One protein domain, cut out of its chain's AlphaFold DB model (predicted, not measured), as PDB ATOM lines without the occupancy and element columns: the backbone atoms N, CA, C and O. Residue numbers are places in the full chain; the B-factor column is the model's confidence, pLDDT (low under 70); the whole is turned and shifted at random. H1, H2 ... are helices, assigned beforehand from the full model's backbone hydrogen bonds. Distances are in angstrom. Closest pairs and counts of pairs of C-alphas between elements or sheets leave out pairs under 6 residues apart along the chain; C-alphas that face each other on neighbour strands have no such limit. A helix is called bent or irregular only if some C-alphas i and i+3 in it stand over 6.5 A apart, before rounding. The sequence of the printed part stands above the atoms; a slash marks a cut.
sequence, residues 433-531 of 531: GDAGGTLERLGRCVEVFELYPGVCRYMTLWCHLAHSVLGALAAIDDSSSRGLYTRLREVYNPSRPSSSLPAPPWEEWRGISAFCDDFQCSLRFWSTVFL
ATOM      1  N   GLY A 433     178.430 283.126 211.072       91.00
ATOM      2  CA  GLY A 433     178.106 284.164 210.091       91.00
ATOM      3  C   GLY A 433     177.356 285.378 210.659       91.00
ATOM      4  O   GLY A 433     176.817 286.170 209.886       91.00
ATOM      5  N   ASP A 434     177.309 285.550 211.984       94.62
ATOM      6  CA  ASP A 434     176.712 286.712 212.658       94.62
ATOM      7  C   ASP A 434     177.723 287.866 212.770       94.62
ATOM      8  O   ASP A 434     178.273 288.153 213.833       94.62
ATOM      9  N   ALA A 435     177.969 288.554 211.651       93.94
ATOM     10  CA  ALA A 435     178.916 289.671 211.599       93.94
ATOM     11  C   ALA A 435     178.550 290.823 212.558       93.94
ATOM     12  O   ALA A 435     179.435 291.462 213.128       93.94
ATOM     13  N   GLY A 436     177.251 291.083 212.761       95.69
ATOM     14  CA  GLY A 436     176.774 292.158 213.633       95.69
ATOM     15  C   GLY A 436     177.086 291.882 215.100       95.69
ATOM     16  O   GLY A 436     177.677 292.724 215.779       95.69
ATOM     17  N   GLY A 437     176.752 290.683 215.577       96.25
ATOM     18  CA  GLY A 437     177.072 290.282 216.938       96.25
ATOM     19  C   GLY A 437     178.577 290.079 217.153       96.25
ATOM     20  O   GLY A 437     179.091 290.412 218.219       96.25
ATOM     21  N   THR A 438     179.324 289.625 216.141       95.62
ATOM     22  CA  THR A 438     180.794 289.616 216.179       95.62
ATOM     23  C   THR A 438     181.359 291.012 216.420       95.62
ATOM     24  O   THR A 438     182.159 291.198 217.339       95.62
ATOM     25  N   LEU A 439     180.928 292.004 215.637       96.81
ATOM     26  CA  LEU A 439     181.399 293.379 215.771       96.81
ATOM     27  C   LEU A 439     181.033 293.980 217.134       96.81
ATOM     28  O   LEU A 439     181.856 294.672 217.736       96.81
ATOM     29  N   GLU A 440     179.835 293.689 217.651       96.88
ATOM     30  CA  GLU A 440     179.435 294.103 218.998       96.88
ATOM     31  C   GLU A 440     180.412 293.573 220.055       96.88
ATOM     32  O   GLU A 440     180.917 294.343 220.880       96.88
ATOM     33  N   ARG A 441     180.716 292.269 220.014       96.94
ATOM     34  CA  ARG A 441     181.612 291.619 220.979       96.94
ATOM     35  C   ARG A 441     183.051 292.129 220.854       96.94
ATOM     36  O   ARG A 441     183.665 292.430 221.876       96.94
ATOM     37  N   LEU A 442     183.558 292.352 219.636       96.88
ATOM     38  CA  LEU A 442     184.852 293.022 219.427       96.88
ATOM     39  C   LEU A 442     184.851 294.446 220.003       96.88
ATOM     40  O   LEU A 442     185.823 294.854 220.634       96.88
ATOM     41  N   GLY A 443     183.749 295.185 219.858       97.31
ATOM     42  CA  GLY A 443     183.572 296.496 220.481       97.31
ATOM     43  C   GLY A 443     183.721 296.451 222.004       97.31
ATOM     44  O   GLY A 443     184.398 297.308 222.572       97.31
ATOM     45  N   ARG A 444     183.170 295.422 222.666       96.31
ATOM     46  CA  ARG A 444     183.370 295.195 224.110       96.31
ATOM     47  C   ARG A 444     184.832 294.924 224.457       96.31
ATOM     48  O   ARG A 444     185.316 295.466 225.443       96.31
ATOM     49  N   CYS A 445     185.551 294.152 223.643       96.00
ATOM     50  CA  CYS A 445     186.987 293.940 223.835       96.00
ATOM     51  C   CYS A 445     187.768 295.264 223.767       96.00
ATOM     52  O   CYS A 445     188.606 295.525 224.630       96.00
ATOM     53  N   VAL A 446     187.463 296.130 222.791       96.62
ATOM     54  CA  VAL A 446     188.097 297.458 222.663       96.62
ATOM     55  C   VAL A 446     187.836 298.332 223.892       96.62
ATOM     56  O   VAL A 446     188.765 298.971 224.378       96.62
ATOM     57  N   GLU A 447     186.615 298.321 224.442       95.38
ATOM     58  CA  GLU A 447     186.294 299.047 225.683       95.38
ATOM     59  C   GLU A 447     187.176 298.599 226.867       95.38
ATOM     60  O   GLU A 447     187.594 299.435 227.669       95.38
ATOM     61  N   VAL A 448     187.486 297.299 226.982       92.56
ATOM     62  CA  VAL A 448     188.380 296.784 228.038       92.56
ATOM     63  C   VAL A 448     189.807 297.285 227.840       92.56
ATOM     64  O   VAL A 448     190.425 297.739 228.801       92.56
ATOM     65  N   PHE A 449     190.325 297.254 226.608       93.44
ATOM     66  CA  PHE A 449     191.659 297.783 226.317       93.44
ATOM     67  C   PHE A 449     191.755 299.283 226.603       93.44
ATOM     68  O   PHE A 449     192.724 299.722 227.214       93.44
ATOM     69  N   GLU A 450     190.751 300.076 226.221       93.69
ATOM     70  CA  GLU A 450     190.705 301.510 226.536       93.69
ATOM     71  C   GLU A 450     190.699 301.788 228.037       93.69
ATOM     72  O   GLU A 450     191.354 302.727 228.495       93.69
ATOM     73  N   LEU A 451     189.958 300.983 228.802       89.81
ATOM     74  CA  LEU A 451     189.896 301.120 230.251       89.81
ATOM     75  C   LEU A 451     191.215 300.708 230.911       89.81
ATOM     76  O   LEU A 451     191.627 301.323 231.897       89.81
ATOM     77  N   TYR A 452     191.880 299.703 230.346       87.19
ATOM     78  CA  TYR A 452     193.110 299.130 230.868       87.19
ATOM     79  C   TYR A 452     194.195 298.992 229.788       87.19
ATOM     80  O   TYR A 452     194.555 297.874 229.406       87.19
ATOM     81  N   PRO A 453     194.807 300.103 229.335       85.81
ATOM     82  CA  PRO A 453     195.847 300.066 228.302       85.81
ATOM     83  C   PRO A 453     197.051 299.204 228.695       85.81
ATOM     84  O   PRO A 453     197.749 298.662 227.839       85.81
ATOM     85  N   GLY A 454     197.286 299.056 230.005       81.50
ATOM     86  CA  GLY A 454     198.309 298.182 230.570       81.50
ATOM     87  C   GLY A 454     198.158 296.715 230.163       81.50
ATOM     88  O   GLY A 454     199.178 296.047 230.043       81.50
ATOM     89  N   VAL A 455     196.945 296.234 229.851       81.88
ATOM     90  CA  VAL A 455     196.710 294.858 229.367       81.88
ATOM     91  C   VAL A 455     197.545 294.565 228.119       81.88
ATOM     92  O   VAL A 455     198.105 293.484 228.015       81.88
ATOM     93  N   CYS A 456     197.751 295.545 227.231       82.31
ATOM     94  CA  CYS A 456     198.609 295.395 226.047       82.31
ATOM     95  C   CYS A 456     200.092 295.123 226.374       82.31
ATOM     96  O   CYS A 456     200.819 294.639 225.507       82.31
ATOM     97  N   ARG A 457     200.541 295.445 227.596       76.12
ATOM     98  CA  ARG A 457     201.897 295.165 228.104       76.12
ATOM     99  C   ARG A 457     201.960 293.863 228.888       76.12
ATOM    100  O   ARG A 457     203.023 293.268 228.966       76.12
ATOM    101  N   TYR A 458     200.848 293.480 229.521       64.50
ATOM    102  CA  TYR A 458     200.883 292.709 230.763       64.50
ATOM    103  C   TYR A 458     201.098 291.200 230.598       64.50
ATOM    104  O   TYR A 458     201.088 290.513 231.599       64.50
ATOM    105  N   MET A 459     201.262 290.678 229.385       64.75
ATOM    106  CA  MET A 459     201.830 289.365 229.035       64.75
ATOM    107  C   MET A 459     201.870 289.300 227.512       64.75
ATOM    108  O   MET A 459     200.994 289.866 226.852       64.75
ATOM    109  N   THR A 460     202.822 288.561 226.950       65.12
ATOM    110  CA  THR A 460     202.914 288.302 225.503       65.12
ATOM    111  C   THR A 460     201.566 287.821 224.939       65.12
ATOM    112  O   THR A 460     201.094 288.317 223.926       65.12
ATOM    113  N   LEU A 461     200.825 286.995 225.688       73.69
ATOM    114  CA  LEU A 461     199.484 286.543 225.299       73.69
ATOM    115  C   LEU A 461     198.472 287.689 225.065       73.69
ATOM    116  O   LEU A 461     197.659 287.635 224.141       73.69
ATOM    117  N   TRP A 462     198.500 288.744 225.882       82.25
ATOM    118  CA  TRP A 462     197.527 289.840 225.791       82.25
ATOM    119  C   TRP A 462     197.817 290.797 224.638       82.25
ATOM    120  O   TRP A 462     196.880 291.353 224.058       82.25
ATOM    121  N   CYS A 463     199.091 290.979 224.275       84.94
ATOM    122  CA  CYS A 463     199.426 291.752 223.085       84.94
ATOM    123  C   CYS A 463     198.935 291.026 221.823       84.94
ATOM    124  O   CYS A 463     198.324 291.665 220.964       84.94
ATOM    125  N   HIS A 464     199.038 289.693 221.786       88.00
ATOM    126  CA  HIS A 464     198.463 288.884 220.715       88.00
ATOM    127  C   HIS A 464     196.943 288.984 220.673       88.00
ATOM    128  O   HIS A 464     196.379 289.097 219.589       88.00
ATOM    129  N   LEU A 465     196.261 289.055 221.821       89.75
ATOM    130  CA  LEU A 465     194.817 289.299 221.859       89.75
ATOM    131  C   LEU A 465     194.436 290.671 221.272       89.75
ATOM    132  O   LEU A 465     193.431 290.791 220.574       89.75
ATOM    133  N   ALA A 466     195.240 291.711 221.500       93.38
ATOM    134  CA  ALA A 466     195.026 293.011 220.863       93.38
ATOM    135  C   ALA A 466     195.256 292.941 219.341       93.38
ATOM    136  O   ALA A 466     194.440 293.448 218.571       93.38
ATOM    137  N   HIS A 467     196.326 292.276 218.892       93.25
ATOM    138  CA  HIS A 467     196.624 292.063 217.464       93.25
ATOM    139  C   HIS A 467     195.514 291.312 216.747       93.25
ATOM    140  O   HIS A 467     195.132 291.651 215.634       93.25
ATOM    141  N   SER A 468     194.978 290.324 217.438       90.94
ATOM    142  CA  SER A 468     193.857 289.502 217.033       90.94
ATOM    143  C   SER A 468     192.581 290.313 216.820       90.94
ATOM    144  O   SER A 468     191.949 290.212 215.770       90.94
ATOM    145  N   VAL A 469     192.231 291.184 217.776       95.00
ATOM    146  CA  VAL A 469     191.096 292.109 217.631       95.00
ATOM    147  C   VAL A 469     191.353 293.106 216.496       95.00
ATOM    148  O   VAL A 469     190.456 293.347 215.694       95.00
ATOM    149  N   LEU A 470     192.570 293.650 216.369       95.56
ATOM    150  CA  LEU A 470     192.939 294.532 215.252       95.56
ATOM    151  C   LEU A 470     192.785 293.827 213.898       95.56
ATOM    152  O   LEU A 470     192.207 294.402 212.981       95.56
ATOM    153  N   GLY A 471     193.259 292.586 213.778       92.69
ATOM    154  CA  GLY A 471     193.151 291.786 212.560       92.69
ATOM    155  C   GLY A 471     191.711 291.430 212.206       92.69
ATOM    156  O   GLY A 471     191.316 291.579 211.053       92.69
ATOM    157  N   ALA A 472     190.905 291.048 213.196       92.62
ATOM    158  CA  ALA A 472     189.479 290.793 213.016       92.62
ATOM    159  C   ALA A 472     188.729 292.049 212.547       92.62
ATOM    160  O   ALA A 472     187.980 292.011 211.572       92.62
ATOM    161  N   LEU A 473     188.973 293.192 213.199       95.75
ATOM    162  CA  LEU A 473     188.381 294.467 212.799       95.75
ATOM    163  C   LEU A 473     188.806 294.855 211.381       95.75
ATOM    164  O   LEU A 473     187.945 295.300 210.623       95.75
ATOM    165  N   ALA A 474     190.084 294.632 211.034       94.31
ATOM    166  CA  ALA A 474     190.657 294.806 209.695       94.31
ATOM    167  C   ALA A 474     189.954 293.966 208.622       94.31
ATOM    168  O   ALA A 474     189.669 294.470 207.538       94.31
ATOM    169  N   ALA A 475     189.643 292.709 208.938       91.44
ATOM    170  CA  ALA A 475     188.985 291.785 208.020       91.44
ATOM    171  C   ALA A 475     187.520 292.156 207.729       91.44
ATOM    172  O   ALA A 475     187.075 291.998 206.596       91.44
ATOM    173  N   ILE A 476     186.786 292.686 208.717       93.12
ATOM    174  CA  ILE A 476     185.368 293.063 208.556       93.12
ATOM    175  C   ILE A 476     185.182 294.227 207.554       93.12
ATOM    176  O   ILE A 476     184.180 294.271 206.844       93.12
ATOM    177  N   ASP A 477     186.145 295.156 207.475       90.75
ATOM    178  CA  ASP A 477     186.179 296.309 206.547       90.75
ATOM    179  C   ASP A 477     184.864 297.111 206.403       90.75
ATOM    180  O   ASP A 477     184.467 297.517 205.308       90.75
ATOM    181  N   ASP A 478     184.202 297.405 207.523       94.25
ATOM    182  CA  ASP A 478     183.064 298.325 207.565       94.25
ATOM    183  C   ASP A 478     183.418 299.641 208.289       94.25
ATOM    184  O   ASP A 478     184.460 299.787 208.930       94.25
ATOM    185  N   SER A 479     182.570 300.667 208.165       96.56
ATOM    186  CA  SER A 479     182.843 301.979 208.775       96.56
ATOM    187  C   SER A 479     182.923 301.940 210.305       96.56
ATOM    188  O   SER A 479     183.673 302.708 210.907       96.56
ATOM    189  N   SER A 480     182.142 301.065 210.933       97.06
ATOM    190  CA  SER A 480     182.104 300.874 212.380       97.06
ATOM    191  C   SER A 480     183.334 300.096 212.857       97.06
ATOM    192  O   SER A 480     183.956 300.497 213.844       97.06
ATOM    193  N   SER A 481     183.747 299.048 212.132       96.69
ATOM    194  CA  SER A 481     184.956 298.269 212.422       96.69
ATOM    195  C   SER A 481     186.218 299.118 212.287       96.69
ATOM    196  O   SER A 481     187.080 299.064 213.163       96.69
ATOM    197  N   ARG A 482     186.283 300.009 211.288       97.38
ATOM    198  CA  ARG A 482     187.354 301.014 211.153       97.38
ATOM    199  C   ARG A 482     187.437 301.949 212.358       97.38
ATOM    200  O   ARG A 482     188.529 302.216 212.856       97.38
ATOM    201  N   GLY A 483     186.295 302.423 212.859       97.94
ATOM    202  CA  GLY A 483     186.245 303.258 214.062       97.94
ATOM    203  C   GLY A 483     186.779 302.537 215.304       97.94
ATOM    204  O   GLY A 483     187.558 303.109 216.067       97.94
ATOM    205  N   LEU A 484     186.407 301.266 215.487       98.06
ATOM    206  CA  LEU A 484     186.925 300.424 216.570       98.06
ATOM    207  C   LEU A 484     188.420 300.120 216.410       98.06
ATOM    208  O   LEU A 484     189.154 300.159 217.396       98.06
ATOM    209  N   TYR A 485     188.881 299.874 215.182       97.81
ATOM    210  CA  TYR A 485     190.288 299.624 214.882       97.81
ATOM    211  C   TYR A 485     191.149 300.820 215.280       97.81
ATOM    212  O   TYR A 485     192.141 300.662 215.991       97.81
ATOM    213  N   THR A 486     190.751 302.030 214.872       97.94
ATOM    214  CA  THR A 486     191.481 303.257 215.210       97.94
ATOM    215  C   THR A 486     191.571 303.452 216.720       97.94
ATOM    216  O   THR A 486     192.664 303.709 217.220       97.94
ATOM    217  N   ARG A 487     190.466 303.244 217.450       98.12
ATOM    218  CA  ARG A 487     190.434 303.328 218.919       98.12
ATOM    219  C   ARG A 487     191.385 302.329 219.576       98.12
ATOM    220  O   ARG A 487     192.219 302.718 220.390       98.12
ATOM    221  N   LEU A 488     191.323 301.053 219.188       97.50
ATOM    222  CA  LEU A 488     192.218 300.036 219.744       97.50
ATOM    223  C   LEU A 488     193.684 300.337 219.422       97.50
ATOM    224  O   LEU A 488     194.539 300.228 220.296       97.50
ATOM    225  N   ARG A 489     193.983 300.766 218.193       97.12
ATOM    226  CA  ARG A 489     195.335 301.150 217.772       97.12
ATOM    227  C   ARG A 489     195.890 302.309 218.605       97.12
ATOM    228  O   ARG A 489     197.058 302.268 218.986       97.12
ATOM    229  N   GLU A 490     195.078 303.327 218.889       97.19
ATOM    230  CA  GLU A 490     195.465 304.488 219.708       97.19
ATOM    231  C   GLU A 490     195.828 304.105 221.146       97.19
ATOM    232  O   GLU A 490     196.697 304.734 221.746       97.19
ATOM    233  N   VAL A 491     195.218 303.046 221.676       95.38
ATOM    234  CA  VAL A 491     195.515 302.503 223.008       95.38
ATOM    235  C   VAL A 491     196.702 301.539 222.983       95.38
ATOM    236  O   VAL A 491     197.576 301.587 223.855       95.38
ATOM    237  N   TYR A 492     196.737 300.663 221.977       94.38
ATOM    238  CA  TYR A 492     197.754 299.635 221.806       94.38
ATOM    239  C   TYR A 492     199.124 300.250 221.526       94.38
ATOM    240  O   TYR A 492     200.082 299.929 222.220       94.38
ATOM    241  N   ASN A 493     199.237 301.169 220.563       95.38
ATOM    242  CA  ASN A 493     200.539 301.671 220.123       95.38
ATOM    243  C   ASN A 493     201.363 302.311 221.255       95.38
ATOM    244  O   ASN A 493     202.540 301.975 221.363       95.38
ATOM    245  N   PRO A 494     200.817 303.174 222.128       92.56
ATOM    246  CA  PRO A 494     201.567 303.707 223.269       92.56
ATOM    247  C   PRO A 494     201.871 302.670 224.358       92.56
ATOM    248  O   PRO A 494     202.757 302.893 225.181       92.56
ATOM    249  N   SER A 495     201.124 301.565 224.390       87.44
ATOM    250  CA  SER A 495     201.199 300.537 225.431       87.44
ATOM    251  C   SER A 495     201.794 299.220 224.945       87.44
ATOM    252  O   SER A 495     201.726 298.235 225.664       87.44
ATOM    253  N   ARG A 496     202.350 299.154 223.738       87.94
ATOM    254  CA  ARG A 496     202.978 297.932 223.232       87.94
ATOM    255  C   ARG A 496     204.365 297.728 223.854       87.94
ATOM    256  O   ARG A 496     205.004 298.717 224.229       87.94
ATOM    257  N   PRO A 497     204.873 296.484 223.914       82.19
ATOM    258  CA  PRO A 497     206.279 296.234 224.215       82.19
ATOM    259  C   PRO A 497     207.193 297.012 223.261       82.19
ATOM    260  O   PRO A 497     206.891 297.147 222.076       82.19
ATOM    261  N   SER A 498     208.328 297.511 223.751       81.19
ATOM    262  CA  SER A 498     209.268 298.304 222.939       81.19
ATOM    263  C   SER A 498     209.847 297.532 221.749       81.19
ATOM    264  O   SER A 498     210.198 298.143 220.743       81.19
ATOM    265  N   SER A 499     209.911 296.202 221.848       80.94
ATOM    266  CA  SER A 499     210.320 295.290 220.776       80.94
ATOM    267  C   SER A 499     209.251 295.086 219.698       80.94
ATOM    268  O   SER A 499     209.571 294.615 218.610       80.94
ATOM    269  N   SER A 500     207.988 295.432 219.967       84.25
ATOM    270  CA  SER A 500     206.889 295.276 219.012       84.25
ATOM    271  C   SER A 500     206.784 296.478 218.071       84.25
ATOM    272  O   SER A 500     206.854 297.644 218.485       84.25
ATOM    273  N   LEU A 501     206.543 296.205 216.790       92.38
ATOM    274  CA  LEU A 501     206.240 297.245 215.814       92.38
ATOM    275  C   LEU A 501     204.856 297.861 216.103       92.38
ATOM    276  O   LEU A 501     203.972 297.195 216.647       92.38
ATOM    277  N   PRO A 502     204.650 299.155 215.796       95.69
ATOM    278  CA  PRO A 502     203.338 299.769 215.939       95.69
ATOM    279  C   PRO A 502     202.344 299.133 214.964       95.69
ATOM    280  O   PRO A 502     202.678 298.877 213.809       95.69
ATOM    281  N   ALA A 503     201.099 298.966 215.403       96.12
ATOM    282  CA  ALA A 503     200.007 298.655 214.496       96.12
ATOM    283  C   ALA A 503     199.824 299.831 213.510       96.12
ATOM    284  O   ALA A 503     199.736 300.990 213.955       96.12
ATOM    285  N   PRO A 504     199.798 299.566 212.189       96.94
ATOM    286  CA  PRO A 504     199.768 300.613 211.176       96.94
ATOM    287  C   PRO A 504     198.412 301.339 211.148       96.94
ATOM    288  O   PRO A 504     197.433 300.889 211.744       96.94
ATOM    289  N   PRO A 505     198.310 302.502 210.485       97.50
ATOM    290  CA  PRO A 505     197.023 303.017 210.024       97.50
ATOM    291  C   PRO A 505     196.233 301.977 209.235       97.50
ATOM    292  O   PRO A 505     196.810 301.112 208.576       97.50
ATOM    293  N   TRP A 506     194.907 302.095 209.281       95.69
ATOM    294  CA  TRP A 506     194.013 301.179 208.580       95.69
ATOM    295  C   TRP A 506     194.336 301.106 207.081       95.69
ATOM    296  O   TRP A 506     194.392 300.031 206.494       95.69
ATOM    297  N   GLU A 507     194.596 302.256 206.460       96.31
ATOM    298  CA  GLU A 507     194.903 302.394 205.033       96.31
ATOM    299  C   GLU A 507     196.221 301.717 204.635       96.31
ATOM    300  O   GLU A 507     196.448 301.425 203.460       96.31
ATOM    301  N   GLU A 508     197.087 301.473 205.617       96.69
ATOM    302  CA  GLU A 508     198.394 300.842 205.469       96.69
ATOM    303  C   GLU A 508     198.385 299.378 205.935       96.69
ATOM    304  O   GLU A 508     199.433 298.731 205.932       96.69
ATOM    305  N   TRP A 509     197.222 298.836 206.322       94.62
ATOM    306  CA  TRP A 509     197.100 297.458 206.781       94.62
ATOM    307  C   TRP A 509     197.510 296.466 205.687       94.62
ATOM    308  O   TRP A 509     196.940 296.432 204.595       94.62
ATOM    309  N   ARG A 510     198.496 295.620 206.000       93.19
ATOM    310  CA  ARG A 510     199.000 294.552 205.115       93.19
ATOM    311  C   ARG A 510     198.897 293.162 205.748       93.19
ATOM    312  O   ARG A 510     199.548 292.234 205.281       93.19
ATOM    313  N   GLY A 511     198.083 293.028 206.794       91.00
ATOM    314  CA  GLY A 511     198.003 291.830 207.630       91.00
ATOM    315  C   GLY A 511     198.782 291.964 208.939       91.00
ATOM    316  O   GLY A 511     199.544 292.911 209.136       91.00
ATOM    317  N   ILE A 512     198.572 291.001 209.842       89.94
ATOM    318  CA  ILE A 512     199.177 290.991 211.184       89.94
ATOM    319  C   ILE A 512     200.709 290.872 211.111       89.94
ATOM    320  O   ILE A 512     201.416 291.562 211.845       89.94
ATOM    321  N   SER A 513     201.225 290.114 210.138       88.62
ATOM    322  CA  SER A 513     202.666 289.946 209.892       88.62
ATOM    323  C   SER A 513     203.400 291.244 209.538       88.62
ATOM    324  O   SER A 513     204.620 291.273 209.486       88.62
ATOM    325  N   ALA A 514     202.693 292.347 209.271       88.75
ATOM    326  CA  ALA A 514     203.341 293.640 209.063       88.75
ATOM    327  C   ALA A 514     203.905 294.246 210.362       88.75
ATOM    328  O   ALA A 514     204.709 295.176 210.295       88.75
ATOM    329  N   PHE A 515     203.463 293.773 211.533       89.62
ATOM    330  CA  PHE A 515     203.890 294.315 212.828       89.62
ATOM    331  C   PHE A 515     204.021 293.273 213.953       89.62
ATOM    332  O   PHE A 515     204.497 293.617 215.037       89.62
ATOM    333  N   CYS A 516     203.641 292.014 213.716       89.81
ATOM    334  CA  CYS A 516     203.888 290.907 214.633       89.81
ATOM    335  C   CYS A 516     204.138 289.600 213.868       89.81
ATOM    336  O   CYS A 516     203.244 289.102 213.186       89.81
ATOM    337  N   ASP A 517     205.336 289.039 214.037       83.56
ATOM    338  CA  ASP A 517     205.750 287.760 213.439       83.56
ATOM    339  C   ASP A 517     205.542 286.563 214.380       83.56
ATOM    340  O   ASP A 517     205.961 285.448 214.075       83.56
ATOM    341  N   ASP A 518     204.909 286.775 215.538       82.44
ATOM    342  CA  ASP A 518     204.651 285.695 216.487       82.44
ATOM    343  C   ASP A 518     203.724 284.637 215.872       82.44
ATOM    344  O   ASP A 518     202.785 284.957 215.133       82.44
ATOM    345  N   PHE A 519     203.967 283.364 216.183       74.31
ATOM    346  CA  PHE A 519     203.149 282.254 215.705       74.31
ATOM    347  C   PHE A 519     201.657 282.442 216.037       74.31
ATOM    348  O   PHE A 519     200.801 282.234 215.179       74.31
ATOM    349  N   GLN A 520     201.324 282.928 217.237       74.06
ATOM    350  CA  GLN A 520     199.933 283.152 217.661       74.06
ATOM    351  C   GLN A 520     199.215 284.209 216.808       74.06
ATOM    352  O   GLN A 520     197.998 284.161 216.606       74.06
ATOM    353  N   CYS A 521     199.984 285.159 216.284       81.31
ATOM    354  CA  CYS A 521     199.518 286.251 215.440       81.31
ATOM    355  C   CYS A 521     199.547 285.921 213.945       81.31
ATOM    356  O   CYS A 521     198.736 286.447 213.183       81.31
ATOM    357  N   SER A 522     200.461 285.046 213.533       70.75
ATOM    358  CA  SER A 522     200.583 284.567 212.157       70.75
ATOM    359  C   SER A 522     199.665 283.388 211.844       70.75
ATOM    360  O   SER A 522     199.419 283.132 210.663       70.75
ATOM    361  N   LEU A 523     199.093 282.722 212.860       65.44
ATOM    362  CA  LEU A 523     197.972 281.800 212.687       65.44
ATOM    363  C   LEU A 523     196.909 282.481 211.817       65.44
ATOM    364  O   LEU A 523     196.196 283.388 212.253       65.44
ATOM    365  N   ARG A 524     196.777 282.015 210.565       55.91
ATOM    366  CA  ARG A 524     195.796 282.518 209.585       55.91
ATOM    367  C   ARG A 524     194.351 282.392 210.059       55.91
ATOM    368  O   ARG A 524     193.462 282.927 209.408       55.91
ATOM    369  N   PHE A 525     194.134 281.759 211.207       54.19
ATOM    370  CA  PHE A 525     192.886 281.691 211.948       54.19
ATOM    371  C   PHE A 525     192.101 283.006 211.939       54.19
ATOM    372  O   PHE A 525     190.915 283.019 211.617       54.19
ATOM    373  N   TRP A 526     192.779 284.130 212.177       55.47
ATOM    374  CA  TRP A 526     192.167 285.464 212.179       55.47
ATOM    375  C   TRP A 526     191.614 285.892 210.820       55.47
ATOM    376  O   TRP A 526     190.679 286.678 210.747       55.47
ATOM    377  N   SER A 527     192.190 285.380 209.738       51.91
ATOM    378  CA  SER A 527     191.715 285.624 208.378       51.91
ATOM    379  C   SER A 527     190.594 284.646 208.033       51.91
ATOM    380  O   SER A 527     189.555 285.061 207.550       51.91
ATOM    381  N   THR A 528     190.766 283.357 208.332       51.94
ATOM    382  CA  THR A 528     189.836 282.290 207.925       51.94
ATOM    383  C   THR A 528     188.503 282.305 208.678       51.94
ATOM    384  O   THR A 528     187.500 281.854 208.141       51.94
ATOM    385  N   VAL A 529     188.458 282.797 209.922       57.69
ATOM    386  CA  VAL A 529     187.191 282.900 210.676       57.69
ATOM    387  C   VAL A 529     186.348 284.102 210.237       57.69
ATOM    388  O   VAL A 529     185.125 284.060 210.351       57.69
ATOM    389  N   PHE A 530     186.991 285.179 209.777       48.47
ATOM    390  CA  PHE A 530     186.328 286.458 209.495       48.47
ATOM    391  C   PHE A 530     186.136 286.748 207.996       48.47
ATOM    392  O   PHE A 530     185.383 287.664 207.666       48.47
ATOM    393  N   LEU A 531     186.792 285.989 207.110       49.28
ATOM    394  CA  LEU A 531     186.565 285.965 205.656       49.28
ATOM    395  C   LEU A 531     185.579 284.853 205.286       49.28
ATOM    396  O   LEU A 531     184.734 285.106 204.397       49.28
TER     397      LEU A 531
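AT A GLANCE: This is residues 433 to 531 of the 531 residues of the protein "Zn(2)-C6 fungal-type domain-containing protein" of Ectocarpus siliculosus (UniProt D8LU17). Three long helices, H1, H3 and H4, pack together as an up-and-down bundle, their centres making a triangle, with H3 nearest the middle of the whole. The short H2 lies at one end of the bundle, between H1 and H3 along the chain; the long unnamed stretch, residues 496 to 518, runs over the side of H3 and H4 away from H1, and the short H5 and H6 pack on the side of H3 away from H4. The printed part has 99 residues, with six named helices in the order H1 to H6 and no named strand; the class is all helix. It is compact, with a radius of gyration of the C-alphas of 12.2 A, and rounded, spanning 35 by 27 by 23 A.

IN THESE COORDINATES: Find C-alpha 435 at (178.916, 289.671, 211.599); from there H1, residues 435 to 451, runs 24.5 A. H2, residues 453 to 456, is 5.9 A long. Look next at C-alpha 460 at (202.914, 288.302, 225.503), where H3, residues 460 to 476, begins its 24.9 A. H4, residues 479 to 495, runs 24.8 A; it is neither bent nor irregular, but only just: C-alphas 491 and 494 are 6.2 A apart. H5, residues 519 to 522, is 5.0 A long, and H6, residues 525 to 528, is 5.1 A long and ends at C-alpha 528 at (189.836, 282.290, 207.925).

HOW THE PARTS SIT: Start at the hub, H3, which touches the other five helices. H3 and H4 form a helical hairpin and touch at a shallow tilt of 23 degrees, opposite ways; their closest C-alphas, of Leu 473 and Ser 481, are 5.1 A apart. H1 touches H3 at a steep tilt of 40 degrees, opposite ways, with the C-alphas of Leu 442 and Val 469 closest at 6.6 A. H1 touches H4 at a shallow tilt of 27 degrees, the same way, closest at C-alphas 446 and 488, 5.7 A. H2 and H3 touch only at the corner, closest at C-alphas 456 and 463, 4.8 A. H3 touches H5 with residues 464 to 468 alone, closest at C-alphas 464 and 521, 6.0 A. H3 touches H6 with residues 468 to 475 alone, closest at C-alphas 472 and 526, 6.0 A. H1 is apart from H5 and H6. Every O i to N i+4 pair is within hydrogen-bond range in H1 and H3, and 11 of 13 are in H4; H2, H5 and H6 are too short for such a pair.

THE WHOLE: The two C-alphas farthest apart, of Gly 433 and Ser 498, are 36.6 A apart. The printed part has no cut and ends at Leu 531, the chain's last residue. The link from H4 to H5, 23 residues, is long; the others are tight. Mean pLDDT of the printed part is 87.1; it is under 70 at residues 458 to 460 and 523 to 531.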